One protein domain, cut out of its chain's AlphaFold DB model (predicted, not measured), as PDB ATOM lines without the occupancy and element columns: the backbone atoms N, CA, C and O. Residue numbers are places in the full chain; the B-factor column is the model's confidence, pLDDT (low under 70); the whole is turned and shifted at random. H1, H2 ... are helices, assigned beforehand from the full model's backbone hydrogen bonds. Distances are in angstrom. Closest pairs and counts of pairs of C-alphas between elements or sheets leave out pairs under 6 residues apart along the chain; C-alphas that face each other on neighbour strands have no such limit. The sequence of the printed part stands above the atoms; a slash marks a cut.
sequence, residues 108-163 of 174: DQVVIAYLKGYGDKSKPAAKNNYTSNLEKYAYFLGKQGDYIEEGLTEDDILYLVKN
ATOM      1  N   ASP A 108     152.570 139.089 146.266       87.62
ATOM      2  CA  ASP A 108     151.623 140.046 146.852       87.62
ATOM      3  C   ASP A 108     150.743 139.421 147.943       87.62
ATOM      4  O   ASP A 108     150.509 140.031 148.983       87.62
ATOM      5  N   GLN A 109     150.243 138.193 147.746       87.56
ATOM      6  CA  GLN A 109     149.407 137.523 148.752       87.56
ATOM      7  C   GLN A 109     150.190 137.241 150.037       87.56
ATOM      8  O   GLN A 109     149.631 137.352 151.132       87.56
ATOM      9  N   VAL A 110     151.480 136.920 149.914       86.38
ATOM     10  CA  VAL A 110     152.380 136.716 151.054       86.38
ATOM     11  C   VAL A 110     152.617 138.033 151.792       86.38
ATOM     12  O   VAL A 110     152.427 138.085 153.009       86.38
ATOM     13  N   VAL A 111     152.952 139.102 151.063       86.06
ATOM     14  CA  VAL A 111     153.181 140.440 151.634       86.06
ATOM     15  C   VAL A 111     151.921 140.952 152.336       86.06
ATOM     16  O   VAL A 111     151.966 141.341 153.503       86.06
ATOM     17  N   ILE A 112     150.758 140.855 151.685       86.38
ATOM     18  CA  ILE A 112     149.467 141.242 152.269       86.38
ATOM     19  C   ILE A 112     149.182 140.443 153.545       86.38
ATOM     20  O   ILE A 112     148.699 141.004 154.530       86.38
ATOM     21  N   ALA A 113     149.438 139.132 153.548       85.81
ATOM     22  CA  ALA A 113     149.222 138.303 154.730       85.81
ATOM     23  C   ALA A 113     150.142 138.709 155.895       85.81
ATOM     24  O   ALA A 113     149.666 138.795 157.029       85.81
ATOM     25  N   TYR A 114     151.408 139.030 155.613       85.00
ATOM     26  CA  TYR A 114     152.363 139.540 156.599       85.00
ATOM     27  C   TYR A 114     151.913 140.876 157.209       85.00
ATOM     28  O   TYR A 114     151.804 140.998 158.431       85.00
ATOM     29  N   LEU A 115     151.548 141.848 156.366       82.31
ATOM     30  CA  LEU A 115     151.074 143.168 156.803       82.31
ATOM     31  C   LEU A 115     149.744 143.094 157.575       82.31
ATOM     32  O   LEU A 115     149.514 143.864 158.509       82.31
ATOM     33  N   LYS A 116     148.872 142.127 157.261       80.81
ATOM     34  CA  LYS A 116     147.689 141.835 158.093       80.81
ATOM     35  C   LYS A 116     148.081 141.355 159.496       80.81
ATOM     36  O   LYS A 116     147.454 141.757 160.471       80.81
ATOM     37  N   GLY A 117     149.125 140.529 159.602       76.44
ATOM     38  CA  GLY A 117     149.678 140.046 160.879       76.44
ATOM     39  C   GLY A 117     150.137 141.171 161.785       76.44
ATOM     40  O   GLY A 117     149.871 141.166 162.986       76.44
ATOM     41  N   TYR A 118     150.748 142.176 161.173       74.31
ATOM     42  CA  TYR A 118     151.159 143.406 161.826       74.31
ATOM     43  C   TYR A 118     149.969 144.207 162.397       74.31
ATOM     44  O   TYR A 118     149.963 144.557 163.578       74.31
ATOM     45  N   GLY A 119     148.935 144.467 161.586       68.69
ATOM     46  CA  GLY A 119     147.845 145.389 161.944       68.69
ATOM     47  C   GLY A 119     146.728 144.822 162.835       68.69
ATOM     48  O   GLY A 119     146.064 145.588 163.539       68.69
ATOM     49  N   ASP A 120     146.499 143.503 162.823       68.75
ATOM     50  CA  ASP A 120     145.267 142.903 163.371       68.75
ATOM     51  C   ASP A 120     145.468 141.921 164.542       68.75
ATOM     52  O   ASP A 120     144.484 141.382 165.055       68.75
ATOM     53  N   LYS A 121     146.697 141.723 165.046       62.56
ATOM     54  CA  LYS A 121     146.992 140.725 166.101       62.56
ATOM     55  C   LYS A 121     146.191 140.874 167.405       62.56
ATOM     56  O   LYS A 121     146.047 139.897 168.136       62.56
ATOM     57  N   SER A 122     145.637 142.053 167.692       60.53
ATOM     58  CA  SER A 122     144.802 142.322 168.874       60.53
ATOM     59  C   SER A 122     143.288 142.256 168.620       60.53
ATOM     60  O   SER A 122     142.511 142.445 169.559       60.53
ATOM     61  N   LYS A 123     142.830 141.981 167.387       60.12
ATOM     62  CA  LYS A 123     141.399 141.970 167.042       60.12
ATOM     63  C   LYS A 123     140.829 140.540 167.020       60.12
ATOM     64  O   LYS A 123     141.188 139.754 166.146       60.12
ATOM     65  N   PRO A 124     139.846 140.208 167.884       53.38
ATOM     66  CA  PRO A 124     139.235 138.869 167.949       53.38
ATOM     67  C   PRO A 124     138.531 138.416 166.656       53.38
ATOM     68  O   PRO A 124     138.277 137.229 166.468       53.38
ATOM     69  N   ALA A 125     138.181 139.362 165.777       51.16
ATOM     70  CA  ALA A 125     137.428 139.127 164.545       51.16
ATOM     71  C   ALA A 125     138.296 138.739 163.333       51.16
ATOM     72  O   ALA A 125     137.743 138.366 162.298       51.16
ATOM     73  N   ALA A 126     139.628 138.774 163.443       53.41
ATOM     74  CA  ALA A 126     140.539 138.373 162.371       53.41
ATOM     75  C   ALA A 126     140.639 136.837 162.269       53.41
ATOM     76  O   ALA A 126     141.702 136.234 162.399       53.41
ATOM     77  N   LYS A 127     139.507 136.157 162.047       51.16
ATOM     78  CA  LYS A 127     139.526 134.794 161.503       51.16
ATOM     79  C   LYS A 127     139.961 134.911 160.053       51.16
ATOM     80  O   LYS A 127     139.160 135.135 159.152       51.16
ATOM     81  N   ASN A 128     141.263 134.847 159.859       63.75
ATOM     82  CA  ASN A 128     141.859 135.087 158.569       63.75
ATOM     83  C   ASN A 128     141.509 133.982 157.568       63.75
ATOM     84  O   ASN A 128     141.791 132.803 157.796       63.75
ATOM     85  N   ASN A 129     140.935 134.380 156.432       66.50
ATOM     86  CA  ASN A 129     140.686 133.522 155.275       66.50
ATOM     87  C   ASN A 129     141.996 133.237 154.521       66.50
ATOM     88  O   ASN A 129     142.146 133.630 153.367       66.50
ATOM     89  N   TYR A 130     142.968 132.596 155.172       76.69
ATOM     90  CA  TYR A 130     144.191 132.165 154.498       76.69
ATOM     91  C   TYR A 130     143.949 130.886 153.723       76.69
ATOM     92  O   TYR A 130     143.558 129.859 154.290       76.69
ATOM     93  N   THR A 131     144.211 130.951 152.422       77.00
ATOM     94  CA  THR A 131     143.994 129.827 151.514       77.00
ATOM     95  C   THR A 131     145.135 128.820 151.543       77.00
ATOM     96  O   THR A 131     144.918 127.651 151.225       77.00
ATOM     97  N   SER A 132     146.317 129.235 152.005       81.56
ATOM     98  CA  SER A 132     147.532 128.423 152.025       81.56
ATOM     99  C   SER A 132     148.304 128.477 153.347       81.56
ATOM    100  O   SER A 132     148.146 129.395 154.155       81.56
ATOM    101  N   ASN A 133     149.173 127.487 153.563       79.44
ATOM    102  CA  ASN A 133     150.093 127.445 154.702       79.44
ATOM    103  C   ASN A 133     151.097 128.609 154.703       79.44
ATOM    104  O   ASN A 133     151.380 129.153 155.768       79.44
ATOM    105  N   LEU A 134     151.576 129.031 153.528       80.19
ATOM    106  CA  LEU A 134     152.527 130.138 153.410       80.19
ATOM    107  C   LEU A 134     151.907 131.469 153.863       80.19
ATOM    108  O   LEU A 134     152.532 132.210 154.613       80.19
ATOM    109  N   GLU A 135     150.653 131.741 153.487       83.12
ATOM    110  CA  GLU A 135     149.932 132.936 153.948       83.12
ATOM    111  C   GLU A 135     149.683 132.910 155.467       83.12
ATOM    112  O   GLU A 135     149.849 133.925 156.144       83.12
ATOM    113  N   LYS A 136     149.326 131.743 156.029       81.50
ATOM    114  CA  LYS A 136     149.168 131.582 157.488       81.50
ATOM    115  C   LYS A 136     150.468 131.886 158.226       81.50
ATOM    116  O   LYS A 136     150.442 132.553 159.260       81.50
ATOM    117  N   TYR A 137     151.585 131.396 157.695       80.38
ATOM    118  CA  TYR A 137     152.896 131.635 158.277       80.38
ATOM    119  C   TYR A 137     153.290 133.111 158.208       80.38
ATOM    120  O   TYR A 137     153.674 133.680 159.231       80.38
ATOM    121  N   ALA A 138     153.104 133.746 157.044       81.31
ATOM    122  CA  ALA A 138     153.347 135.173 156.844       81.31
ATOM    123  C   ALA A 138     152.621 136.020 157.902       81.31
ATOM    124  O   ALA A 138     153.232 136.848 158.575       81.31
ATOM    125  N   TYR A 139     151.333 135.743 158.123       82.38
ATOM    126  CA  TYR A 139     150.547 136.415 159.158       82.38
ATOM    127  C   TYR A 139     151.093 136.202 160.570       82.38
ATOM    128  O   TYR A 139     151.149 137.138 161.367       82.38
ATOM    129  N   PHE A 140     151.481 134.971 160.912       77.25
ATOM    130  CA  PHE A 140     152.013 134.689 162.242       77.25
ATOM    131  C   PHE A 140     153.334 135.426 162.496       77.25
ATOM    132  O   PHE A 140     153.556 135.907 163.615       77.25
ATOM    133  N   LEU A 141     154.181 135.547 161.470       78.56
ATOM    134  CA  LEU A 141     155.452 136.265 161.546       78.56
ATOM    135  C   LEU A 141     155.292 137.773 161.757       78.56
ATOM    136  O   LEU A 141     156.094 138.334 162.498       78.56
ATOM    137  N   GLY A 142     154.266 138.419 161.194       75.06
ATOM    138  CA  GLY A 142     154.060 139.863 161.374       75.06
ATOM    139  C   GLY A 142     153.880 140.226 162.853       75.06
ATOM    140  O   GLY A 142     152.865 139.883 163.448       75.06
ATOM    141  N   LYS A 143     154.868 140.848 163.506       66.69
ATOM    142  CA  LYS A 143     154.823 141.256 164.930       66.69
ATOM    143  C   LYS A 143     154.375 142.718 165.071       66.69
ATOM    144  O   LYS A 143     154.497 143.485 164.128       66.69
ATOM    145  N   GLN A 144     153.871 143.096 166.250       52.25
ATOM    146  CA  GLN A 144     153.681 144.509 166.601       52.25
ATOM    147  C   GLN A 144     155.063 145.151 166.836       52.25
ATOM    148  O   GLN A 144     155.795 144.709 167.718       52.25
ATOM    149  N   GLY A 145     155.397 146.152 166.025       54.19
ATOM    150  CA  GLY A 145     156.633 146.958 165.964       54.19
ATOM    151  C   GLY A 145     156.382 148.105 164.973       54.19
ATOM    152  O   GLY A 145     155.230 148.258 164.592       54.19
ATOM    153  N   ASP A 146     157.347 148.904 164.514       50.50
ATOM    154  CA  ASP A 146     157.105 149.874 163.423       50.50
ATOM    155  C   ASP A 146     157.742 149.371 162.120       50.50
ATOM    156  O   ASP A 146     158.951 149.461 161.929       50.50
ATOM    157  N   TYR A 147     156.932 148.833 161.196       56.44
ATOM    158  CA  TYR A 147     157.429 148.312 159.907       56.44
ATOM    159  C   TYR A 147     158.082 149.409 159.045       56.44
ATOM    160  O   TYR A 147     158.913 149.119 158.187       56.44
ATOM    161  N   ILE A 148     157.702 150.669 159.289       52.81
ATOM    162  CA  ILE A 148     158.269 151.860 158.653       52.81
ATOM    163  C   ILE A 148     159.610 152.235 159.300       52.81
ATOM    164  O   ILE A 148     160.520 152.654 158.590       52.81
ATOM    165  N   GLU A 149     159.762 152.069 160.620       53.81
ATOM    166  CA  GLU A 149     161.023 152.370 161.317       53.81
ATOM    167  C   GLU A 149     162.089 151.284 161.096       53.81
ATOM    168  O   GLU A 149     163.279 151.592 161.121       53.81
ATOM    169  N   GLU A 150     161.684 150.038 160.824       56.94
ATOM    170  CA  GLU A 150     162.597 148.922 160.521       56.94
ATOM    171  C   GLU A 150     163.077 148.887 159.054       56.94
ATOM    172  O   GLU A 150     164.025 148.170 158.743       56.94
ATOM    173  N   GLY A 151     162.465 149.664 158.149       64.69
ATOM    174  CA  GLY A 151     162.921 149.808 156.758       64.69
ATOM    175  C   GLY A 151     162.774 148.561 155.872       64.69
ATOM    176  O   GLY A 151     163.408 148.500 154.822       64.69
ATOM    177  N   LEU A 152     161.953 147.582 156.273       73.38
ATOM    178  CA  LEU A 152     161.731 146.336 155.529       73.38
ATOM    179  C   LEU A 152     161.003 146.587 154.199       73.38
ATOM    180  O   LEU A 152     159.909 147.159 154.163       73.38
ATOM    181  N   THR A 153     161.589 146.104 153.110       82.88
ATOM    182  CA  THR A 153     161.003 146.103 151.764       82.88
ATOM    183  C   THR A 153     160.098 144.884 151.543       82.88
ATOM    184  O   THR A 153     160.083 143.934 152.329       82.88
ATOM    185  N   GLU A 154     159.324 144.885 150.454       84.00
ATOM    186  CA  GLU A 154     158.525 143.716 150.053       84.00
ATOM    187  C   GLU A 154     159.408 142.482 149.811       84.00
ATOM    188  O   GLU A 154     159.042 141.376 150.214       84.00
ATOM    189  N   ASP A 155     160.597 142.678 149.238       82.12
ATOM    190  CA  ASP A 155     161.572 141.614 149.008       82.12
ATOM    191  C   ASP A 155     162.085 141.029 150.327       82.12
ATOM    192  O   ASP A 155     162.131 139.806 150.469       82.12
ATOM    193  N   ASP A 156     162.368 141.863 151.333       79.81
ATOM    194  CA  ASP A 156     162.789 141.391 152.660       79.81
ATOM    195  C   ASP A 156     161.720 140.506 153.314       79.81
ATOM    196  O   ASP A 156     162.028 139.473 153.918       79.81
ATOM    197  N   ILE A 157     160.441 140.863 153.152       81.62
ATOM    198  CA  ILE A 157     159.314 140.051 153.629       81.62
ATOM    199  C   ILE A 157     159.277 138.710 152.890       81.62
ATOM    200  O   ILE A 157     159.072 137.661 153.507       81.62
ATOM    201  N   LEU A 158     159.480 138.712 151.572       82.00
ATOM    202  CA  LEU A 158     159.499 137.484 150.781       82.00
ATOM    203  C   LEU A 158     160.674 136.581 151.166       82.00
ATOM    204  O   LEU A 158     160.464 135.371 151.299       82.00
ATOM    205  N   TYR A 159     161.863 137.142 151.393       78.25
ATOM    206  CA  TYR A 159     163.033 136.414 151.884       78.25
ATOM    207  C   TYR A 159     162.766 135.793 153.255       78.25
ATOM    208  O   TYR A 159     162.889 134.574 153.406       78.25
ATOM    209  N   LEU A 160     162.286 136.594 154.211       77.88
ATOM    210  CA  LEU A 160     161.937 136.157 155.563       77.88
ATOM    211  C   LEU A 160     160.904 135.017 155.558       77.88
ATOM    212  O   LEU A 160     161.077 134.003 156.234       77.88
ATOM    213  N   VAL A 161     159.810 135.175 154.807       77.56
ATOM    214  CA  VAL A 161     158.667 134.249 154.859       77.56
ATOM    215  C   VAL A 161     158.912 132.985 154.038       77.56
ATOM    216  O   VAL A 161     158.515 131.893 154.454       77.56
ATOM    217  N   LYS A 162     159.539 133.103 152.863       76.31
ATOM    218  CA  LYS A 162     159.824 131.945 152.000       76.31
ATOM    219  C   LYS A 162     161.120 131.238 152.382       76.31
ATOM    220  O   LYS A 162     161.377 130.167 151.833       76.31
ATOM    221  N   ASN A 163     161.905 131.815 153.295       66.25
ATOM    222  CA  ASN A 163     163.253 131.364 153.630       66.25
ATOM    223  C   ASN A 163     164.113 131.188 152.366       66.25
ATOM    224  O   ASN A 163     164.816 130.191 152.198       66.25
TER     225      ASN A 163
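This is residues 108 to 163 of the 174 residues of an uncharacterized protein of Salinimicrobium sediminis (UniProt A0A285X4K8). Two helices, H1 and H2, form a pair that runs the same way at the middle of a small body, and a third helix, H3, packs across one side of this pair, so that the three centres make a triangle. Two long loops join them: residues 121 to 132 swing out on the side of the pair away from H3 and bring the chain back from the end of H1 to the start of H2, and residues 142 to 153 arch over from H2 to H3. The printed part has 56 residues with three named helices, in the order H1, H2, H3, and no named strand; the class is all helix. The whole is compact, with a radius of gyration of the C-alphas of 10.7 A, and spans 29 by 22 by 15 A.

The longest helix is H1, residues 108 to 120. It touches H2, residues 133 to 141, with the C-alphas of Gly 117 and Tyr 139 the closest, 4.1 A apart. H1 and H2 run the same way at a steep tilt of 38 degrees, only just past shallow. H3, residues 154 to 162, touches H1 at residues 110 to 114 of H1 alone; the closest C-alphas are those of Val 111 and Ile 157, 6.5 A apart. H1 and H3 are about perpendicular, at 90 degrees. H3 also touches H2, with the C-alphas of Ala 138 and Val 161 the closest, 5.8 A apart. H2 and H3 run opposite ways at a steep tilt of 67 degrees, only just short of about perpendicular. The helix packing is mostly crossed: of the three pairs that touch, 0 are at a shallow tilt. In H1, H2 and H3 every O i to N i+4 pair is within hydrogen-bond range.

H1 begins at C-alpha 108, at (151.623, 140.046, 146.852), and measures 17.9 A from first to last C-alpha. H2 begins at C-alpha 133, at (150.093, 127.445, 154.702), and measures 12.4 A. H3 measures 12.0 A and ends at C-alpha 162, at (159.824, 131.945, 152.000).

The two C-alphas farthest apart are those of Thr 131 and Glu 149, 29.9 A. The printed part has no cut. The links from H1 to H2 and from H2 to H3 are both long, with 12 residues each. The mean pLDDT of the printed part is 72.6; it is under 70 at residues 119 to 129, of which 119 and 120 belong to H1, at residues 143 to 151, and at residue 163.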